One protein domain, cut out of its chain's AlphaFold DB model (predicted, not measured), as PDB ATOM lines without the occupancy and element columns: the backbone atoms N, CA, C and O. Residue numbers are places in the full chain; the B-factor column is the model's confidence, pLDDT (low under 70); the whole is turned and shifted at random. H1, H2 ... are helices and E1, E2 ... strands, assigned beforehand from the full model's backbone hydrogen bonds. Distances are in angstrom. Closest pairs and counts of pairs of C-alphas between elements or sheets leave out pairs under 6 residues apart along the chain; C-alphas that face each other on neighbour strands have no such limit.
ATOM      1  N   GLU A 157      57.855 -13.927 -29.145       89.88
ATOM      2  CA  GLU A 157      58.461 -12.799 -28.438       89.88
ATOM      3  C   GLU A 157      57.537 -12.278 -27.336       89.88
ATOM      4  O   GLU A 157      57.970 -12.116 -26.199       89.88
ATOM      5  N   GLN A 158      56.241 -12.117 -27.626       93.12
ATOM      6  CA  GLN A 158      55.254 -11.701 -26.622       93.12
ATOM      7  C   GLN A 158      55.096 -12.723 -25.491       93.12
ATOM      8  O   GLN A 158      54.883 -12.336 -24.344       93.12
ATOM      9  N   ILE A 159      55.186 -14.021 -25.794       92.94
ATOM     10  CA  ILE A 159      55.139 -15.079 -24.776       92.94
ATOM     11  C   ILE A 159      56.397 -15.053 -23.909       92.94
ATOM     12  O   ILE A 159      56.303 -15.150 -22.688       92.94
ATOM     13  N   LYS A 160      57.562 -14.842 -24.520       91.56
ATOM     14  CA  LYS A 160      58.834 -14.714 -23.810       91.56
ATOM     15  C   LYS A 160      58.875 -13.483 -22.901       91.56
ATOM     16  O   LYS A 160      59.300 -13.586 -21.755       91.56
ATOM     17  N   GLU A 161      58.395 -12.337 -23.377       93.62
ATOM     18  CA  GLU A 161      58.232 -11.129 -22.556       93.62
ATOM     19  C   GLU A 161      57.261 -11.366 -21.396       93.62
ATOM     20  O   GLU A 161      57.522 -10.938 -20.276       93.62
ATOM     21  N   PHE A 162      56.159 -12.079 -21.646       93.75
ATOM     22  CA  PHE A 162      55.185 -12.418 -20.614       93.75
ATOM     23  C   PHE A 162      55.775 -13.335 -19.534       93.75
ATOM     24  O   PHE A 162      55.503 -13.124 -18.354       93.75
ATOM     25  N   TYR A 163      56.594 -14.314 -19.928       93.06
ATOM     26  CA  TYR A 163      57.317 -15.209 -19.025       93.06
ATOM     27  C   TYR A 163      58.313 -14.452 -18.132       93.06
ATOM     28  O   TYR A 163      58.324 -14.657 -16.920       93.06
ATOM     29  N   HIS A 164      59.092 -13.536 -18.719       92.38
ATOM     30  CA  HIS A 164      60.170 -12.809 -18.040       92.38
ATOM     31  C   HIS A 164      59.740 -11.593 -17.209       92.38
ATOM     32  O   HIS A 164      60.581 -10.844 -16.712       92.38
ATOM     33  N   ASP A 165      58.439 -11.351 -17.046       92.81
ATOM     34  CA  ASP A 165      57.963 -10.200 -16.275       92.81
ATOM     35  C   ASP A 165      57.869 -10.471 -14.752       92.81
ATOM     36  O   ASP A 165      57.220  -9.714 -14.018       92.81
ATOM     37  N   GLY A 166      58.523 -11.530 -14.261       90.69
ATOM     38  CA  GLY A 166      58.421 -12.028 -12.888       90.69
ATOM     39  C   GLY A 166      57.438 -13.192 -12.740       90.69
ATOM     40  O   GLY A 166      56.808 -13.326 -11.691       90.69
ATOM     41  N   ARG A 167      57.244 -13.992 -13.798       93.62
ATOM     42  CA  ARG A 167      56.361 -15.175 -13.829       93.62
ATOM     43  C   ARG A 167      57.130 -16.486 -13.933       93.62
ATOM     44  O   ARG A 167      56.497 -17.539 -14.002       93.62
ATOM     45  N   GLU A 168      58.456 -16.437 -13.941       91.50
ATOM     46  CA  GLU A 168      59.315 -17.565 -14.276       91.50
ATOM     47  C   GLU A 168      59.048 -18.787 -13.397       91.50
ATOM     48  O   GLU A 168      58.680 -19.846 -13.913       91.50
ATOM     49  N   ASP A 169      59.140 -18.614 -12.078       90.81
ATOM     50  CA  ASP A 169      58.890 -19.682 -11.106       90.81
ATOM     51  C   ASP A 169      57.444 -20.182 -11.188       90.81
ATOM     52  O   ASP A 169      57.173 -21.379 -11.108       90.81
ATOM     53  N   THR A 170      56.487 -19.275 -11.382       93.81
ATOM     54  CA  THR A 170      55.058 -19.601 -11.437       93.81
ATOM     55  C   THR A 170      54.701 -20.442 -12.657       93.81
ATOM     56  O   THR A 170      53.974 -21.428 -12.525       93.81
ATOM     57  N   ILE A 171      55.231 -20.103 -13.834       93.88
ATOM     58  CA  ILE A 171      55.026 -20.875 -15.065       93.88
ATOM     59  C   ILE A 171      55.702 -22.244 -14.962       93.88
ATOM     60  O   ILE A 171      55.071 -23.249 -15.287       93.88
ATOM     61  N   GLN A 172      56.940 -22.311 -14.462       92.56
ATOM     62  CA  GLN A 172      57.640 -23.587 -14.282       92.56
ATOM     63  C   GLN A 172      56.888 -24.508 -13.306       92.56
ATOM     64  O   GLN A 172      56.659 -25.679 -13.610       92.56
ATOM     65  N   ASN A 173      56.418 -23.969 -12.177       93.06
ATOM     66  CA  ASN A 173      55.587 -24.696 -11.214       93.06
ATOM     67  C   ASN A 173      54.260 -25.171 -11.827       93.06
ATOM     68  O   ASN A 173      53.824 -26.287 -11.548       93.06
ATOM     69  N   ALA A 174      53.625 -24.355 -12.672       94.44
ATOM     70  CA  ALA A 174      52.390 -24.725 -13.360       94.44
ATOM     71  C   ALA A 174      52.602 -25.887 -14.344       94.44
ATOM     72  O   ALA A 174      51.798 -26.817 -14.377       94.44
ATOM     73  N   ILE A 175      53.694 -25.858 -15.115       93.62
ATOM     74  CA  ILE A 175      54.051 -26.935 -16.046       93.62
ATOM     75  C   ILE A 175      54.383 -28.219 -15.272       93.62
ATOM     76  O   ILE A 175      53.841 -29.272 -15.604       93.62
ATOM     77  N   SER A 176      55.200 -28.132 -14.213       92.25
ATOM     78  CA  SER A 176      55.514 -29.285 -13.349       92.25
ATOM     79  C   SER A 176      54.248 -29.900 -12.762       92.25
ATOM     80  O   SER A 176      54.066 -31.113 -12.824       92.25
ATOM     81  N   PHE A 177      53.336 -29.063 -12.259       92.75
ATOM     82  CA  PHE A 177      52.053 -29.520 -11.742       92.75
ATOM     83  C   PHE A 177      51.263 -30.303 -12.796       92.75
ATOM     84  O   PHE A 177      50.779 -31.390 -12.501       92.75
ATOM     85  N   LEU A 178      51.139 -29.784 -14.022       93.06
ATOM     86  CA  LEU A 178      50.387 -30.459 -15.084       93.06
ATOM     87  C   LEU A 178      51.020 -31.796 -15.487       93.06
ATOM     88  O   LEU A 178      50.289 -32.759 -15.709       93.06
ATOM     89  N   ILE A 179      52.355 -31.872 -15.522       91.62
ATOM     90  CA  ILE A 179      53.081 -33.129 -15.748       91.62
ATOM     91  C   ILE A 179      52.746 -34.138 -14.637       91.62
ATOM     92  O   ILE A 179      52.325 -35.252 -14.929       91.62
ATOM     93  N   GLU A 180      52.831 -33.735 -13.367       89.31
ATOM     94  CA  GLU A 180      52.523 -34.597 -12.214       89.31
ATOM     95  C   GLU A 180      51.046 -35.023 -12.142       89.31
ATOM     96  O   GLU A 180      50.725 -36.098 -11.633       89.31
ATOM     97  N   GLN A 181      50.119 -34.192 -12.633       89.06
ATOM     98  CA  GLN A 181      48.690 -34.516 -12.657       89.06
ATOM     99  C   GLN A 181      48.296 -35.501 -13.762       89.06
ATOM    100  O   GLN A 181      47.190 -36.047 -13.696       89.06
ATOM    101  N   ALA A 182      49.157 -35.757 -14.754       84.75
ATOM    102  CA  ALA A 182      48.830 -36.624 -15.885       84.75
ATOM    103  C   ALA A 182      48.383 -38.030 -15.433       84.75
ATOM    104  O   ALA A 182      47.306 -38.477 -15.849       84.75
ATOM    105  N   ASP A 183      49.119 -38.624 -14.484       78.25
ATOM    106  CA  ASP A 183      48.913 -39.993 -13.976       78.25
ATOM    107  C   ASP A 183      48.403 -40.047 -12.523       78.25
ATOM    108  O   ASP A 183      48.325 -41.112 -11.905       78.25
ATOM    109  N   SER A 184      48.028 -38.904 -11.941       81.94
ATOM    110  CA  SER A 184      47.522 -38.870 -10.567       81.94
ATOM    111  C   SER A 184      46.137 -39.513 -10.465       81.94
ATOM    112  O   SER A 184      45.204 -39.138 -11.177       81.94
ATOM    113  N   SER A 185      45.967 -40.421  -9.498       73.88
ATOM    114  CA  SER A 185      44.659 -40.993  -9.140       73.88
ATOM    115  C   SER A 185      43.696 -39.962  -8.541       73.88
ATOM    116  O   SER A 185      42.486 -40.171  -8.537       73.88
ATOM    117  N   HIS A 186      44.222 -38.834  -8.059       78.12
ATOM    118  CA  HIS A 186      43.463 -37.743  -7.456       78.12
ATOM    119  C   HIS A 186      43.745 -36.446  -8.217       78.12
ATOM    120  O   HIS A 186      44.384 -35.531  -7.689       78.12
ATOM    121  N   LYS A 187      43.298 -36.388  -9.480       85.25
ATOM    122  CA  LYS A 187      43.531 -35.234 -10.358       85.25
ATOM    123  C   LYS A 187      42.988 -33.938  -9.756       85.25
ATOM    124  O   LYS A 187      41.835 -33.864  -9.324       85.25
ATOM    125  N   LYS A 188      43.827 -32.905  -9.770       88.75
ATOM    126  CA  LYS A 188      43.509 -31.537  -9.362       88.75
ATOM    127  C   LYS A 188      43.488 -30.608 -10.570       88.75
ATOM    128  O   LYS A 188      44.255 -30.787 -11.507       88.75
ATOM    129  N   VAL A 189      42.651 -29.577 -10.507       90.38
ATOM    130  CA  VAL A 189      42.548 -28.546 -11.554       90.38
ATOM    131  C   VAL A 189      43.548 -27.410 -11.307       90.38
ATOM    132  O   VAL A 189      43.712 -26.972 -10.167       90.38
ATOM    133  N   LEU A 190      44.165 -26.875 -12.363       94.19
ATOM    134  CA  LEU A 190      44.900 -25.608 -12.319       94.19
ATOM    135  C   LEU A 190      43.944 -24.440 -12.584       94.19
ATOM    136  O   LEU A 190      43.428 -24.289 -13.687       94.19
ATOM    137  N   ILE A 191      43.716 -23.584 -11.590       92.62
ATOM    138  CA  ILE A 191      42.872 -22.394 -11.736       92.62
ATOM    139  C   ILE A 191      43.745 -21.156 -11.939       92.62
ATOM    140  O   ILE A 191      44.666 -20.914 -11.167       92.62
ATOM    141  N   ILE A 192      43.432 -20.336 -12.938       93.94
ATOM    142  CA  ILE A 192      44.110 -19.069 -13.225       93.94
ATOM    143  C   ILE A 192      43.128 -17.933 -12.974       93.94
ATOM    144  O   ILE A 192      42.123 -17.790 -13.668       93.94
ATOM    145  N   LYS A 193      43.408 -17.117 -11.964       90.81
ATOM    146  CA  LYS A 193      42.594 -15.955 -11.618       90.81
ATOM    147  C   LYS A 193      43.170 -14.714 -12.292       90.81
ATOM    148  O   LYS A 193      44.082 -14.087 -11.758       90.81
ATOM    149  N   ASP A 194      42.634 -14.375 -13.458       88.88
ATOM    150  CA  ASP A 194      43.055 -13.229 -14.273       88.88
ATOM    151  C   ASP A 194      41.927 -12.832 -15.253       88.88
ATOM    152  O   ASP A 194      40.872 -13.473 -15.294       88.88
ATOM    153  N   ASP A 195      42.090 -11.768 -16.040       81.38
ATOM    154  CA  ASP A 195      41.166 -11.502 -17.148       81.38
ATOM    155  C   ASP A 195      41.290 -12.565 -18.252       81.38
ATOM    156  O   ASP A 195      42.361 -13.116 -18.484       81.38
ATOM    157  N   ALA A 196      40.195 -12.860 -18.958       75.50
ATOM    158  CA  ALA A 196      40.140 -13.991 -19.888       75.50
ATOM    159  C   ALA A 196      41.187 -13.922 -21.022       75.50
ATOM    160  O   ALA A 196      41.636 -14.961 -21.513       75.50
ATOM    161  N   LEU A 197      41.594 -12.714 -21.436       77.94
ATOM    162  CA  LEU A 197      42.629 -12.527 -22.455       77.94
ATOM    163  C   LEU A 197      44.027 -12.802 -21.892       77.94
ATOM    164  O   LEU A 197      44.821 -13.464 -22.567       77.94
ATOM    165  N   ASN A 198      44.314 -12.361 -20.665       87.31
ATOM    166  CA  ASN A 198      45.539 -12.739 -19.965       87.31
ATOM    167  C   ASN A 198      45.560 -14.224 -19.601       87.31
ATOM    168  O   ASN A 198      46.600 -14.849 -19.775       87.31
ATOM    169  N   VAL A 199      44.440 -14.833 -19.194       91.44
ATOM    170  CA  VAL A 199      44.353 -16.292 -18.993       91.44
ATOM    171  C   VAL A 199      44.774 -17.028 -20.263       91.44
ATOM    172  O   VAL A 199      45.546 -17.980 -20.193       91.44
ATOM    173  N   LEU A 200      44.332 -16.572 -21.439       90.88
ATOM    174  CA  LEU A 200      44.769 -17.172 -22.696       90.88
ATOM    175  C   LEU A 200      46.286 -17.017 -22.922       90.88
ATOM    176  O   LEU A 200      46.901 -17.945 -23.438       90.88
ATOM    177  N   LYS A 201      46.908 -15.900 -22.507       92.81
ATOM    178  CA  LYS A 201      48.380 -15.746 -22.536       92.81
ATOM    179  C   LYS A 201      49.074 -16.713 -21.584       92.81
ATOM    180  O   LYS A 201      50.055 -17.327 -21.983       92.81
ATOM    181  N   TRP A 202      48.554 -16.887 -20.368       95.56
ATOM    182  CA  TRP A 202      49.060 -17.880 -19.420       95.56
ATOM    183  C   TRP A 202      49.011 -19.292 -20.013       95.56
ATOM    184  O   TRP A 202      50.016 -19.998 -20.001       95.56
ATOM    185  N   ILE A 203      47.869 -19.683 -20.588       96.06
ATOM    186  CA  ILE A 203      47.703 -20.993 -21.232       96.06
ATOM    187  C   ILE A 203      48.651 -21.124 -22.426       96.06
ATOM    188  O   ILE A 203      49.290 -22.163 -22.560       96.06
ATOM    189  N   ALA A 204      48.798 -20.094 -23.265       94.88
ATOM    190  CA  ALA A 204      49.750 -20.107 -24.378       94.88
ATOM    191  C   ALA A 204      51.197 -20.283 -23.889       94.88
ATOM    192  O   ALA A 204      51.913 -21.130 -24.407       94.88
ATOM    193  N   CYS A 205      51.598 -19.567 -22.836       95.00
ATOM    194  CA  CYS A 205      52.911 -19.699 -22.204       95.00
ATOM    195  C   CYS A 205      53.163 -21.141 -21.726       95.00
ATOM    196  O   CYS A 205      54.179 -21.744 -22.064       95.00
ATOM    197  N   ILE A 206      52.206 -21.733 -21.005       95.12
ATOM    198  CA  ILE A 206      52.301 -23.106 -20.482       95.12
ATOM    199  C   ILE A 206      52.328 -24.139 -21.618       95.12
ATOM    200  O   ILE A 206      53.171 -25.030 -21.639       95.12
ATOM    201  N   THR A 207      51.402 -24.032 -22.571       93.31
ATOM    202  CA  THR A 207      51.225 -25.029 -23.638       93.31
ATOM    203  C   THR A 207      52.341 -24.985 -24.671       93.31
ATOM    204  O   THR A 207      52.806 -26.041 -25.090       93.31
ATOM    205  N   TYR A 208      52.841 -23.799 -25.029       92.12
ATOM    206  CA  TYR A 208      54.002 -23.679 -25.907       92.12
ATOM    207  C   TYR A 208      55.297 -24.149 -25.265       92.12
ATOM    208  O   TYR A 208      56.226 -24.398 -26.008       92.12
ATOM    209  N   ALA A 209      55.392 -24.284 -23.942       90.38
ATOM    210  CA  ALA A 209      56.556 -24.902 -23.304       90.38
ATOM    211  C   ALA A 209      56.524 -26.442 -23.388       90.38
ATOM    212  O   ALA A 209      57.475 -27.112 -22.997       90.38
ATOM    213  N   LEU A 210      55.437 -27.028 -23.894       90.69
ATOM    214  CA  LEU A 210      55.286 -28.470 -24.043       90.69
ATOM    215  C   LEU A 210      55.395 -28.889 -25.513       90.69
ATOM    216  O   LEU A 210      55.061 -28.118 -26.422       90.69
ATOM    217  N   PRO A 211      55.798 -30.141 -25.777       90.19
ATOM    218  CA  PRO A 211      55.672 -30.713 -27.106       90.19
ATOM    219  C   PRO A 211      54.226 -30.688 -27.582       90.19
ATOM    220  O   PRO A 211      53.302 -30.929 -26.801       90.19
ATOM    221  N   LEU A 212      54.044 -30.469 -28.883       89.12
ATOM    222  CA  LEU A 212      52.738 -30.351 -29.527       89.12
ATOM    223  C   LEU A 212      51.761 -31.470 -29.120       89.12
ATOM    224  O   LEU A 212      50.640 -31.190 -28.698       89.12
ATOM    225  N   GLU A 213      52.193 -32.730 -29.180       88.50
ATOM    226  CA  GLU A 213      51.327 -33.878 -28.876       88.50
ATOM    227  C   GLU A 213      50.886 -33.948 -27.407       88.50
ATOM    228  O   GLU A 213      49.773 -34.394 -27.120       88.50
ATOM    229  N   LEU A 214      51.706 -33.454 -26.473       92.06
ATOM    230  CA  LEU A 214      51.324 -33.345 -25.062       92.06
ATOM    231  C   LEU A 214      50.445 -32.120 -24.822       92.06
ATOM    232  O   LEU A 214      49.446 -32.213 -24.115       92.06
ATOM    233  N   SER A 215      50.740 -30.994 -25.475       92.50
ATOM    234  CA  SER A 215      49.887 -29.808 -25.405       92.50
ATOM    235  C   SER A 215      48.457 -30.099 -25.868       92.50
ATOM    236  O   SER A 215      47.520 -29.581 -25.264       92.50
ATOM    237  N   LYS A 216      48.267 -30.951 -26.885       92.12
ATOM    238  CA  LYS A 216      46.937 -31.395 -27.337       92.12
ATOM    239  C   LYS A 216      46.168 -32.182 -26.271       92.12
ATOM    240  O   LYS A 216      44.949 -32.279 -26.373       92.12
ATOM    241  N   LYS A 217      46.829 -32.758 -25.264       92.44
ATOM    242  CA  LYS A 217      46.166 -33.489 -24.170       92.44
ATOM    243  C   LYS A 217      45.662 -32.558 -23.061       92.44
ATOM    244  O   LYS A 217      44.808 -32.978 -22.293       92.44
ATOM    245  N   ILE A 218      46.151 -31.315 -22.996       94.00
ATOM    246  CA  ILE A 218      45.770 -30.346 -21.960       94.00
ATOM    247  C   ILE A 218      44.478 -29.652 -22.363       94.00
ATOM    248  O   ILE A 218      44.446 -28.848 -23.292       94.00
ATOM    249  N   SER A 219      43.420 -29.941 -21.623       94.44
ATOM    250  CA  SER A 219      42.114 -29.312 -21.769       94.44
ATOM    251  C   SER A 219      42.047 -28.002 -20.981       94.44
ATOM    252  O   SER A 219      42.595 -27.887 -19.882       94.44
ATOM    253  N   PHE A 220      41.377 -26.985 -21.527       94.94
ATOM    254  CA  PHE A 220      41.279 -25.693 -20.851       94.94
ATOM    255  C   PHE A 220      40.016 -24.895 -21.166       94.94
ATOM    256  O   PHE A 220      39.393 -25.064 -22.211       94.94
ATOM    257  N   ASN A 221      39.680 -23.962 -20.274       92.12
ATOM    258  CA  ASN A 221      38.641 -22.949 -20.455       92.12
ATOM    259  C   ASN A 221      39.139 -21.607 -19.912       92.12
ATOM    260  O   ASN A 221      39.612 -21.556 -18.782       92.12
ATOM    261  N   THR A 222      39.043 -20.517 -20.673       91.06
ATOM    262  CA  THR A 222      39.628 -19.227 -20.261       91.06
ATOM    263  C   THR A 222      38.770 -18.420 -19.286       91.06
ATOM    264  O   THR A 222      39.261 -17.434 -18.738       91.06
ATOM    265  N   ASN A 223      37.502 -18.785 -19.070       87.62
ATOM    266  CA  ASN A 223      36.576 -18.008 -18.243       87.62
ATOM    267  C   ASN A 223      35.386 -18.858 -17.748       87.62
ATOM    268  O   ASN A 223      34.222 -18.609 -18.085       87.62
ATOM    269  N   ALA A 224      35.666 -19.901 -16.968       84.81
ATOM    270  CA  ALA A 224      34.624 -20.769 -16.438       84.81
ATOM    271  C   ALA A 224      33.861 -20.104 -15.289       84.81
ATOM    272  O   ALA A 224      34.376 -19.271 -14.543       84.81
ATOM    273  N   LYS A 225      32.605 -20.521 -15.119       79.12
ATOM    274  CA  LYS A 225      31.771 -20.091 -13.998       79.12
ATOM    275  C   LYS A 225      32.213 -20.786 -12.712       79.12
ATOM    276  O   LYS A 225      32.317 -22.010 -12.699       79.12
ATOM    277  N   ILE A 226      32.389 -20.027 -11.625       74.69
ATOM    278  CA  ILE A 226      32.750 -20.586 -10.318       74.69
ATOM    279  C   ILE A 226      31.700 -20.265  -9.256       74.69
ATOM    280  O   ILE A 226      31.303 -19.119  -9.041       74.69
ATOM    281  N   GLU A 227      31.238 -21.297  -8.556       68.44
ATOM    282  CA  GLU A 227      30.365 -21.154  -7.392       68.44
ATOM    283  C   GLU A 227      31.207 -21.385  -6.134       68.44
ATOM    284  O   GLU A 227      31.964 -22.353  -6.070       68.44
ATOM    285  N   LYS A 228      31.099 -20.488  -5.140       57.03
ATOM    286  CA  LYS A 228      32.005 -20.375  -3.970       57.03
ATOM    287  C   LYS A 228      32.198 -21.655  -3.131       57.03
ATOM    288  O   LYS A 228      33.004 -21.639  -2.208       57.03
ATOM    289  N   SER A 229      31.466 -22.733  -3.406       51.41
ATOM    290  CA  SER A 229      31.380 -23.931  -2.568       51.41
ATOM    291  C   SER A 229      31.404 -25.271  -3.314       51.41
ATOM    292  O   SER A 229      31.379 -26.298  -2.643       51.41
ATOM    293  N   ASN A 230      31.446 -25.316  -4.654       62.38
ATOM    294  CA  ASN A 230      31.257 -26.582  -5.374       62.38
ATOM    295  C   ASN A 230      32.349 -26.865  -6.409       62.38
ATOM    296  O   ASN A 230      32.209 -26.542  -7.586       62.38
ATOM    297  N   VAL A 231      33.417 -27.537  -5.979       59.47
ATOM    298  CA  VAL A 231      34.456 -28.036  -6.894       59.47
ATOM    299  C   VAL A 231      33.931 -29.154  -7.805       59.47
ATOM    300  O   VAL A 231      34.406 -29.313  -8.924       59.47
ATOM    301  N   GLY A 232      32.874 -29.863  -7.393       64.25
ATOM    302  CA  GLY A 232      32.198 -30.842  -8.245       64.25
ATOM    303  C   GLY A 232      31.621 -30.250  -9.535       64.25
ATOM    304  O   GLY A 232      31.259 -30.998 -10.433       64.25
ATOM    305  N   SER A 233      31.562 -28.918  -9.659       70.06
ATOM    306  CA  SER A 233      31.192 -28.237 -10.905       70.06
ATOM    307  C   SER A 233      32.237 -28.356 -12.023       70.06
ATOM    308  O   SER A 233      31.886 -28.159 -13.182       70.06
ATOM    309  N   PHE A 234      33.486 -28.711 -11.699       77.75
ATOM    310  CA  PHE A 234      34.575 -28.903 -12.668       77.75
ATOM    311  C   PHE A 234      34.840 -30.366 -13.002       77.75
ATOM    312  O   PHE A 234      35.827 -30.677 -13.663       77.75
ATOM    313  N   MET A 235      33.986 -31.266 -12.526       84.94
ATOM    314  CA  MET A 235      34.145 -32.696 -12.716       84.94
ATOM    315  C   MET A 235      32.879 -33.293 -13.318       84.94
ATOM    316  O   MET A 235      31.773 -32.769 -13.172       84.94
ATOM    317  N   TYR A 236      33.046 -34.424 -13.983       88.12
ATOM    318  CA  TYR A 236      31.965 -35.319 -14.361       88.12
ATOM    319  C   TYR A 236      32.340 -36.745 -13.977       88.12
ATOM    320  O   TYR A 236      33.460 -37.000 -13.536       88.12
ATOM    321  N   CYS A 237      31.395 -37.669 -14.108       89.50
ATOM    322  CA  CYS A 237      31.665 -39.082 -13.913       89.50
ATOM    323  C   CYS A 237      31.373 -39.865 -15.191       89.50
ATOM    324  O   CYS A 237      30.469 -39.507 -15.947       89.50
ATOM    325  N   LEU A 238      32.108 -40.950 -15.397       89.31
ATOM    326  CA  LEU A 238      31.746 -42.001 -16.339       89.31
ATOM    327  C   LEU A 238      31.299 -43.235 -15.558       89.31
ATOM    328  O   LEU A 238      31.935 -43.602 -14.569       89.31
ATOM    329  N   ASP A 239      30.195 -43.847 -15.978       88.31
ATOM    330  CA  ASP A 239      29.778 -45.163 -15.482       88.31
ATOM    331  C   ASP A 239      30.714 -46.255 -16.031       88.31
ATOM    332  O   ASP A 239      31.526 -46.020 -16.928       88.31
ATOM    333  N   SER A 240      30.610 -47.458 -15.482       86.44
ATOM    334  CA  SER A 240      31.284 -48.688 -15.901       86.44
ATOM    335  C   SER A 240      31.185 -48.983 -17.403       86.44
ATOM    336  O   SER A 240      32.095 -49.581 -17.976       86.44
ATOM    337  N   ASP A 241      30.113 -48.541 -18.063       86.12
ATOM    338  CA  ASP A 241      29.931 -48.658 -19.508       86.12
ATOM    339  C   ASP A 241      30.532 -47.478 -20.299       86.12
ATOM    340  O   ASP A 241      30.482 -47.486 -21.526       86.12
ATOM    341  N   GLY A 242      31.105 -46.469 -19.642       85.50
ATOM    342  CA  GLY A 242      31.634 -45.248 -20.253       85.50
ATOM    343  C   GLY A 242      30.585 -44.165 -20.534       85.50
ATOM    344  O   GLY A 242      30.894 -43.183 -21.208       85.50
ATOM    345  N   SER A 243      29.347 -44.316 -20.060       88.00
ATOM    346  CA  SER A 243      28.294 -43.311 -20.224       88.00
ATOM    347  C   SER A 243      28.480 -42.129 -19.269       88.00
ATOM    348  O   SER A 243      28.843 -42.291 -18.105       88.00
ATOM    349  N   TYR A 244      28.171 -40.920 -19.745       90.19
ATOM    350  CA  TYR A 244      28.219 -39.713 -18.919       90.19
ATOM    351  C   TYR A 244      27.218 -39.768 -17.755       90.19
ATOM    352  O   TYR A 244      26.007 -39.923 -17.955       90.19
ATOM    353  N   ALA A 245      27.719 -39.472 -16.560       88.56
ATOM    354  CA  ALA A 245      26.956 -39.192 -15.359       88.56
ATOM    355  C   ALA A 245      27.376 -37.841 -14.757       88.56
ATOM    356  O   ALA A 245      28.514 -37.379 -14.891       88.56
ATOM    357  N   ARG A 246      26.444 -37.187 -14.057       85.38
ATOM    358  CA  ARG A 246      26.789 -36.007 -13.252       85.38
ATOM    359  C   ARG A 246      27.751 -36.418 -12.144       85.38
ATOM    360  O   ARG A 246      27.623 -37.516 -11.608       85.38
ATOM    361  N   TYR A 247      28.660 -35.516 -11.784       85.19
ATOM    362  CA  TYR A 247      29.615 -35.767 -10.716       85.19
ATOM    363  C   TYR A 247      28.910 -36.144  -9.410       85.19
ATOM    364  O   TYR A 247      28.082 -35.391  -8.891       85.19
ATOM    365  N   ALA A 248      29.260 -37.318  -8.894       81.62
ATOM    366  CA  ALA A 248      28.783 -37.850  -7.632       81.62
ATOM    367  C   ALA A 248      29.995 -38.429  -6.886       81.62
ATOM    368  O   ALA A 248      30.426 -39.543  -7.196       81.62
ATOM    369  N   PRO A 249      30.595 -37.673  -5.950       71.06
ATOM    370  CA  PRO A 249      31.775 -38.138  -5.233       71.06
ATOM    371  C   PRO A 249      31.444 -39.400  -4.423       71.06
ATOM    372  O   PRO A 249      30.365 -39.492  -3.840       71.06
ATOM    373  N   ASN A 250      32.390 -40.341  -4.351       73.94
ATOM    374  CA  ASN A 250      32.312 -41.591  -3.574       73.94
ATOM    375  C   ASN A 250      31.271 -42.625  -4.049       73.94
ATOM    376  O   ASN A 250      30.875 -43.489  -3.269       73.94
ATOM    377  N   HIS A 251      30.819 -42.563  -5.303       78.06
ATOM    378  CA  HIS A 251      29.951 -43.598  -5.866       78.06
ATOM    379  C   HIS A 251      30.788 -44.736  -6.477       78.06
ATOM    380  O   HIS A 251      31.565 -44.496  -7.395       78.06
ATOM    381  N   GLU A 252      30.610 -45.975  -6.002       78.00
ATOM    382  CA  GLU A 252      31.496 -47.120  -6.306       78.00
ATOM    383  C   GLU A 252      31.621 -47.451  -7.805       78.00
ATOM    384  O   GLU A 252      32.680 -47.877  -8.252       78.00
ATOM    385  N   ASN A 253      30.568 -47.200  -8.593       83.44
ATOM    386  CA  ASN A 253      30.537 -47.505 -10.032       83.44
ATOM    387  C   ASN A 253      30.822 -46.303 -10.951       83.44
ATOM    388  O   ASN A 253      30.669 -46.419 -12.164       83.44
ATOM    389  N   LEU A 254      31.171 -45.136 -10.397       87.12
ATOM    390  CA  LEU A 254      31.371 -43.911 -11.172       87.12
ATOM    391  C   LEU A 254      32.818 -43.430 -11.065       87.12
ATOM    392  O   LEU A 254      33.295 -43.088  -9.985       87.12
ATOM    393  N   THR A 255      33.497 -43.332 -12.205       87.38
ATOM    394  CA  THR A 255      34.878 -42.841 -12.273       87.38
ATOM    395  C   THR A 255      34.878 -41.326 -12.487       87.38
ATOM    396  O   THR A 255      34.271 -40.871 -13.457       87.38
ATOM    397  N   PRO A 256      35.497 -40.516 -11.606       86.06
ATOM    398  CA  PRO A 256      35.529 -39.064 -11.751       86.06
ATOM    399  C   PRO A 256      36.570 -38.604 -12.784       86.06
ATOM    400  O   PRO A 256      37.692 -39.099 -12.822       86.06
ATOM    401  N   HIS A 257      36.212 -37.593 -13.573       87.50
ATOM    402  CA  HIS A 257      37.064 -36.951 -14.573       87.50
ATOM    403  C   HIS A 257      36.964 -35.430 -14.461       87.50
ATOM    404  O   HIS A 257      35.908 -34.895 -14.118       87.50
ATOM    405  N   LEU A 258      38.057 -34.728 -14.768       88.12
ATOM    406  CA  LEU A 258      38.051 -33.272 -14.891       88.12
ATOM    407  C   LEU A 258      37.346 -32.861 -16.185       88.12
ATOM    408  O   LEU A 258      37.543 -33.484 -17.224       88.12
ATOM    409  N   LEU A 259      36.560 -31.785 -16.137       87.94
ATOM    410  CA  LEU A 259      36.063 -31.135 -17.350       87.94
ATOM    411  C   LEU A 259      37.212 -30.491 -18.130       87.94
ATOM    412  O   LEU A 259      37.238 -30.605 -19.353       87.94
ATOM    413  N   TYR A 260      38.114 -29.823 -17.405       91.31
ATOM    414  CA  TYR A 260      39.279 -29.119 -17.928       91.31
ATOM    415  C   TYR A 260      40.463 -29.239 -16.956       91.31
ATOM    416  O   TYR A 260      40.261 -29.192 -15.740       91.31
ATOM    417  N   ASP A 261      41.684 -29.326 -17.481       93.62
ATOM    418  CA  ASP A 261      42.924 -29.322 -16.694       93.62
ATOM    419  C   ASP A 261      43.276 -27.903 -16.224       93.62
ATOM    420  O   ASP A 261      43.704 -27.713 -15.084       93.62
ATOM    421  N   ILE A 262      43.046 -26.899 -17.085       95.25
ATOM    422  CA  ILE A 262      43.259 -25.477 -16.783       95.25
ATOM    423  C   ILE A 262      41.948 -24.689 -16.867       95.25
ATOM    424  O   ILE A 262      41.239 -24.724 -17.872       95.25
ATOM    425  N   ILE A 263      41.637 -23.909 -15.835       91.69
ATOM    426  CA  ILE A 263      40.415 -23.106 -15.766       91.69
ATOM    427  C   ILE A 263      40.734 -21.655 -15.411       91.69
ATOM    428  O   ILE A 263      41.254 -21.360 -14.343       91.69
ATOM    429  N   GLY A 264      40.347 -20.725 -16.276       90.88
ATOM    430  CA  GLY A 264      40.354 -19.297 -16.005       90.88
ATOM    431  C   GLY A 264      39.135 -18.854 -15.218       90.88
ATOM    432  O   GLY A 264      38.019 -19.279 -15.523       90.88
ATOM    433  N   ILE A 265      39.328 -17.959 -14.252       87.00
ATOM    434  CA  ILE A 265      38.244 -17.266 -13.554       87.00
ATOM    435  C   ILE A 265      38.514 -15.763 -13.517       87.00
ATOM    436  O   ILE A 265      39.603 -15.321 -13.156       87.00
ATOM    437  N   SER A 266      37.503 -14.958 -13.847       82.88
ATOM    438  CA  SER A 266      37.662 -13.503 -13.844       82.88
ATOM    439  C   SER A 266      37.593 -12.933 -12.420       82.88
ATOM    440  O   SER A 266      36.553 -13.066 -11.768       82.88
ATOM    441  N   PRO A 267      38.611 -12.195 -11.931       77.06
ATOM    442  CA  PRO A 267      38.599 -11.610 -10.584       77.06
ATOM    443  C   PRO A 267      37.490 -10.562 -10.381       77.06
ATOM    444  O   PRO A 267      37.154 -10.226  -9.247       77.06
ATOM    445  N   LEU A 268      36.886 -10.070 -11.470       74.06
ATOM    446  CA  LEU A 268      35.767  -9.124 -11.461       74.06
ATOM    447  C   LEU A 268      34.435  -9.776 -11.040       74.06
ATOM    448  O   LEU A 268      33.404  -9.098 -10.906       74.06
ATOM    449  N   THR A 269      34.394 -11.101 -10.850       70.50
ATOM    450  CA  THR A 269      33.199 -11.790 -10.356       70.50
ATOM    451  C   THR A 269      33.179 -11.874  -8.834       70.50
ATOM    452  O   THR A 269      34.196 -12.088  -8.181       70.50
ATOM    453  N   MET A 270      31.997 -11.671  -8.230       66.75
ATOM    454  CA  MET A 270      31.840 -11.725  -6.766       66.75
ATOM    455  C   MET A 270      32.190 -13.108  -6.203       66.75
ATOM    456  O   MET A 270      32.506 -13.222  -5.017       66.75
ATOM    457  N   SER A 271      32.087 -14.145  -7.037       70.56
ATOM    458  CA  SER A 271      32.454 -15.520  -6.717       70.56
ATOM    459  C   SER A 271      33.966 -15.731  -6.746       70.56
ATOM    460  O   SER A 271      34.498 -16.313  -5.805       70.56
ATOM    461  N   ALA A 272      34.657 -15.206  -7.764       73.38
ATOM    462  CA  ALA A 272      36.096 -15.376  -7.952       73.38
ATOM    463  C   ALA A 272      36.962 -14.436  -7.096       73.38
ATOM    464  O   ALA A 272      38.087 -14.788  -6.741       73.38
ATOM    465  N   SER A 273      36.468 -13.247  -6.725       70.75
ATOM    466  CA  SER A 273      37.267 -12.245  -5.999       70.75
ATOM    467  C   SER A 273      37.838 -12.772  -4.674       70.75
ATOM    468  O   SER A 273      39.003 -12.516  -4.361       70.75
ATOM    469  N   GLY A 274      37.052 -13.568  -3.941       68.31
ATOM    470  CA  GLY A 274      37.436 -14.219  -2.683       68.31
ATOM    471  C   GLY A 274      37.904 -15.671  -2.818       68.31
ATOM    472  O   GLY A 274      38.051 -16.343  -1.800       68.31
ATOM    473  N   PHE A 275      38.092 -16.175  -4.039       77.06
ATOM    474  CA  PHE A 275      38.491 -17.559  -4.265       77.06
ATOM    475  C   PHE A 275      39.955 -17.764  -3.852       77.06
ATOM    476  O   PHE A 275      40.843 -17.080  -4.363       77.06
ATOM    477  N   LYS A 276      40.196 -18.670  -2.897       76.44
ATOM    478  CA  LYS A 276      41.528 -19.023  -2.392       76.44
ATOM    479  C   LYS A 276      41.621 -20.533  -2.142       76.44
ATOM    480  O   LYS A 276      40.630 -21.126  -1.711       76.44
ATOM    481  N   PRO A 277      42.786 -21.151  -2.387       77.38
ATOM    482  CA  PRO A 277      43.000 -22.561  -2.096       77.38
ATOM    483  C   PRO A 277      43.105 -22.805  -0.582       77.38
ATOM    484  O   PRO A 277      43.672 -22.001   0.157       77.38
ATOM    485  N   LEU A 278      42.548 -23.927  -0.128       79.56
ATOM    486  CA  LEU A 278      42.723 -24.493   1.211       79.56
ATOM    487  C   LEU A 278      43.751 -25.643   1.140       79.56
ATOM    488  O   LEU A 278      43.970 -26.174   0.050       79.56
ATOM    489  N   PRO A 279      44.345 -26.095   2.266       72.81
ATOM    490  CA  PRO A 279      45.412 -27.110   2.262       72.81
ATOM    491  C   PRO A 279      45.087 -28.417   1.514       72.81
ATOM    492  O   PRO A 279      45.983 -29.045   0.961       72.81
ATOM    493  N   ASN A 280      43.805 -28.792   1.430       74.19
ATOM    494  CA  ASN A 280      43.327 -29.995   0.738       74.19
ATOM    495  C   ASN A 280      42.420 -29.675  -0.460       74.19
ATOM    496  O   ASN A 280      41.571 -30.485  -0.833       74.19
ATOM    497  N   SER A 281      42.558 -28.487  -1.052       79.56
ATOM    498  CA  SER A 281      41.785 -28.143  -2.242       79.56
ATOM    499  C   SER A 281      42.061 -29.144  -3.380       79.56
ATOM    500  O   SER A 281      43.225 -29.467  -3.651       79.56
ATOM    501  N   PRO A 282      41.020 -29.604  -4.098       82.50
ATOM    502  CA  PRO A 282      41.146 -30.408  -5.325       82.50
ATOM    503  C   PRO A 282      41.559 -29.555  -6.545       82.50
ATOM    504  O   PRO A 282      41.272 -29.882  -7.692       82.50
ATOM    505  N   PHE A 283      42.195 -28.415  -6.295       88.06
ATOM    506  CA  PHE A 283      42.681 -27.469  -7.284       88.06
ATOM    507  C   PHE A 283      43.840 -26.673  -6.686       88.06
ATOM    508  O   PHE A 283      43.970 -26.575  -5.461       88.06
ATOM    509  N   ILE A 284      44.636 -26.067  -7.557       91.44
ATOM    510  CA  ILE A 284      45.635 -25.054  -7.210       91.44
ATOM    511  C   ILE A 284      45.304 -23.752  -7.938       91.44
ATOM    512  O   ILE A 284      44.524 -23.762  -8.889       91.44
ATOM    513  N   VAL A 285      45.841 -22.624  -7.474       92.12
ATOM    514  CA  VAL A 285      45.505 -21.300  -8.013       92.12
ATOM    515  C   VAL A 285      46.768 -20.538  -8.391       92.12
ATOM    516  O   VAL A 285      47.668 -20.407  -7.567       92.12
ATOM    517  N   ILE A 286      46.791 -19.999  -9.609       94.56
ATOM    518  CA  ILE A 286      47.651 -18.890 -10.027       94.56
ATOM    519  C   ILE A 286      46.857 -17.600  -9.836       94.56
ATOM    520  O   ILE A 286      45.772 -17.451 -10.405       94.56
ATOM    521  N   ASP A 287      47.381 -16.664  -9.049       91.38
ATOM    522  CA  ASP A 287      46.845 -15.304  -8.984       91.38
ATOM    523  C   ASP A 287      47.604 -14.433  -9.989       91.38
ATOM    524  O   ASP A 287      48.774 -14.108  -9.797       91.38
ATOM    525  N   GLY A 288      46.943 -14.058 -11.088       89.50
ATOM    526  CA  GLY A 288      47.570 -13.292 -12.165       89.50
ATOM    527  C   GLY A 288      48.032 -11.892 -11.746       89.50
ATOM    528  O   GLY A 288      48.920 -11.324 -12.386       89.50
ATOM    529  N   THR A 289      47.477 -11.360 -10.646       86.69
ATOM    530  CA  THR A 289      47.824 -10.035 -10.110       86.69
ATOM    531  C   THR A 289      49.120 -10.086  -9.312       86.69
ATOM    532  O   THR A 289      49.979  -9.226  -9.498       86.69
ATOM    533  N   THR A 290      49.273 -11.081  -8.429       91.19
ATOM    534  CA  THR A 290      50.519 -11.267  -7.660       91.19
ATOM    535  C   THR A 290      51.571 -12.055  -8.432       91.19
ATOM    536  O   THR A 290      52.737 -12.000  -8.063       91.19
ATOM    537  N   LYS A 291      51.173 -12.728  -9.521       93.38
ATOM    538  CA  LYS A 291      52.002 -13.624 -10.340       93.38
ATOM    539  C   LYS A 291      52.501 -14.840  -9.568       93.38
ATOM    540  O   LYS A 291      53.498 -15.435  -9.956       93.38
ATOM    541  N   GLU A 292      51.805 -15.226  -8.504       92.38
ATOM    542  CA  GLU A 292      52.170 -16.344  -7.636       92.38
ATOM    543  C   GLU A 292      51.243 -17.538  -7.859       92.38
ATOM    544  O   GLU A 292      50.069 -17.389  -8.216       92.38
ATOM    545  N   ILE A 293      51.763 -18.731  -7.586       93.19
ATOM    546  CA  ILE A 293      51.027 -19.991  -7.617       93.19
ATOM    547  C   ILE A 293      50.973 -20.612  -6.224       93.19
ATOM    548  O   ILE A 293      51.945 -20.613  -5.473       93.19
ATOM    549  N   SER A 294      49.831 -21.198  -5.872       91.19
ATOM    550  CA  SER A 294      49.628 -21.898  -4.600       91.19
ATOM    551  C   SER A 294      50.188 -23.328  -4.594       91.19
ATOM    552  O   SER A 294      49.588 -24.231  -4.005       91.19
ATOM    553  N   TYR A 295      51.268 -23.560  -5.331       89.50
ATOM    554  CA  TYR A 295      51.907 -24.855  -5.517       89.50
ATOM    555  C   TYR A 295      53.393 -24.622  -5.757       89.50
ATOM    556  O   TYR A 295      53.769 -23.747  -6.530       89.50
ATOM    557  N   THR A 296      54.235 -25.412  -5.109       85.06
ATOM    558  CA  THR A 296      55.678 -25.357  -5.313       85.06
ATOM    559  C   THR A 296      56.133 -26.757  -5.651       85.06
ATOM    560  O   THR A 296      55.932 -27.675  -4.851       85.06
ATOM    561  N   THR A 297      56.722 -26.916  -6.831       80.06
ATOM    562  CA  THR A 297      57.333 -28.179  -7.219       80.06
ATOM    563  C   THR A 297      58.579 -28.426  -6.382       80.06
ATOM    564  O   THR A 297      59.326 -27.506  -6.045       80.06
ATOM    565  N   GLN A 298      58.813 -29.689  -6.046       69.06
ATOM    566  CA  GLN A 298      60.094 -30.124  -5.490       69.06
ATOM    567  C   GLN A 298      61.097 -30.486  -6.598       69.06
ATOM    568  O   GLN A 298      62.271 -30.716  -6.313       69.06
ATOM    569  N   LEU A 299      60.649 -30.532  -7.858       65.50
ATOM    570  CA  LEU A 299      61.437 -30.929  -9.018       65.50
ATOM    571  C   LEU A 299      62.046 -29.695  -9.694       65.50
ATOM    572  O   LEU A 299      61.407 -29.033 -10.507       65.50
ATOM    573  N   ASN A 300      63.310 -29.397  -9.391       66.62
ATOM    574  CA  ASN A 300      64.097 -28.458 -10.191       66.62
ATOM    575  C   ASN A 300      64.729 -29.221 -11.365       66.62
ATOM    576  O   ASN A 300      65.841 -29.730 -11.239       66.62
ATOM    577  N   HIS A 301      63.982 -29.383 -12.461       77.75
ATOM    578  CA  HIS A 301      64.459 -30.097 -13.647       77.75
ATOM    579  C   HIS A 301      64.964 -29.117 -14.712       77.75
ATOM    580  O   HIS A 301      64.225 -28.222 -15.127       77.75
ATOM    581  N   ASP A 302      66.167 -29.352 -15.243       86.75
ATOM    582  CA  ASP A 302      66.787 -28.540 -16.308       86.75
ATOM    583  C   ASP A 302      65.900 -28.415 -17.560       86.75
ATOM    584  O   ASP A 302      65.958 -27.425 -18.289       86.75
ATOM    585  N   TYR A 303      65.021 -29.399 -17.770       89.06
ATOM    586  CA  TYR A 303      63.974 -29.372 -18.795       89.06
ATOM    587  C   TYR A 303      63.137 -28.092 -18.729       89.06
ATOM    588  O   TYR A 303      62.939 -27.454 -19.757       89.06
ATOM    589  N   LEU A 304      62.656 -27.706 -17.541       88.81
ATOM    590  CA  LEU A 304      61.745 -26.569 -17.384       88.81
ATOM    591  C   LEU A 304      62.442 -25.256 -17.740       88.81
ATOM    592  O   LEU A 304      61.856 -24.419 -18.423       88.81
ATOM    593  N   GLN A 305      63.710 -25.105 -17.356       86.50
ATOM    594  CA  GLN A 305      64.516 -23.947 -17.742       86.50
ATOM    595  C   GLN A 305      64.763 -23.920 -19.254       86.50
ATOM    596  O   GLN A 305      64.713 -22.861 -19.876       86.50
ATOM    597  N   PHE A 306      64.984 -25.092 -19.853       88.44
ATOM    598  CA  PHE A 306      65.209 -25.236 -21.283       88.44
ATOM    599  C   PHE A 306      63.976 -24.877 -22.122       88.44
ATOM    600  O   PHE A 306      64.076 -24.052 -23.028       88.44
ATOM    601  N   VAL A 307      62.807 -25.458 -21.834       86.25
ATOM    602  CA  VAL A 307      61.609 -25.217 -22.657       86.25
ATOM    603  C   VAL A 307      60.992 -23.841 -22.433       86.25
ATOM    604  O   VAL A 307      60.451 -23.259 -23.373       86.25
ATOM    605  N   CYS A 308      61.128 -23.277 -21.230       85.94
ATOM    606  CA  CYS A 308      60.654 -21.922 -20.941       85.94
ATOM    607  C   CYS A 308      61.576 -20.821 -21.499       85.94
ATOM    608  O   CYS A 308      61.285 -19.641 -21.330       85.94
ATOM    609  N   ALA A 309      62.673 -21.161 -22.188       80.50
ATOM    610  CA  ALA A 309      63.487 -20.172 -22.901       80.50
ATOM    611  C   ALA A 309      62.794 -19.626 -24.171       80.50
ATOM    612  O   ALA A 309      63.180 -18.556 -24.671       80.50
TER     613      ALA A 309
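Overview. This is residues 157 to 309 of the 897 residues of an uncharacterized protein of Massilimicrobiota timonensis (UniProt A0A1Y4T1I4). A small parallel sheet, E5 E1 E6, with helices H2 and H3 over one face, makes the body; a separate three-stranded antiparallel sheet, E3 E2 E4, makes one end of the longest axis. At the opposite end H1 packs on H3 and H6 packs on H2, while long loops join several of the parts. The printed part has 153 residues, in the order H1 H2 E1 H3 H4 H5 E2 E3 E4 E5 E6 H6; the class is mixed, helices and strands, with under half of the residues, 75, in named elements. The whole is compact, with a radius of gyration of the C-alphas of 15.7 A and spans of 46 by 35 by 26 A.

Along the chain. H1, residues 157 to 163, begins at C-alpha 157 (58.461, -12.799, -28.438). H2, residues 168 to 181, is 20.1 A long. E1, residues 189 to 193, spans 12.6 A, and H3, residues 196 to 208, spans 18.0 A. H4 is residues 212 to 215 and H5 residues 231 to 234. E2, residues 235 to 239, starts at C-alpha 235 (34.145, -32.696, -12.716); E3 is residues 244 to 246 and E4 residues 254 to 258. E5 is residues 262 to 265 and E6 residues 283 to 287. H6, residues 302 to 307, ends at C-alpha 307 (61.609, -25.217, -22.657).

Arrangement. In the sheet E5 E1 E6, E1 is parallel to E6, with N 191 and O 284 2.8 A apart, and to E5, with N 263 and O 190 2.8 A apart. H2 and H3 are on the same face, two layers of helices and sheet, at heights over the sheet of 10.3 A and 9.8 A. H2 residues 171 to 175 touch H3, closest at the C-alphas of Ile 175 and Ile 206, 6.1 A, only just about perpendicular at 71 degrees. H1 touches H3, C-alphas of Ile 159 and Cys 205 closest at 5.7 A; H6 touches H2, C-alphas of Leu 304 and Gln 172 closest at 5.9 A. The helices that touch are mostly crossed. H4 is close to but not clearly touching H3. H5 only grazes both sheets. E2 is antiparallel to E4, N 236 and O 257 2.9 A apart, and forms a hairpin with E3, N 245 and O 237 2.8 A apart. In H1, H2, H3 and H6 every O i to N i+4 pair is within hydrogen-bond range; H4 and H5 are too short for one.

Size, cuts and confidence. The C-alphas of Glu 157 and Glu 252, the two farthest apart, are 48.9 A apart. The printed part has no cut. The links H4 to H5, E5 to E6 and E6 to H6 are long. The mean pLDDT of the printed part is 85.5; residues 227 to 232, 270, 274 and 298 to 300 are under 70.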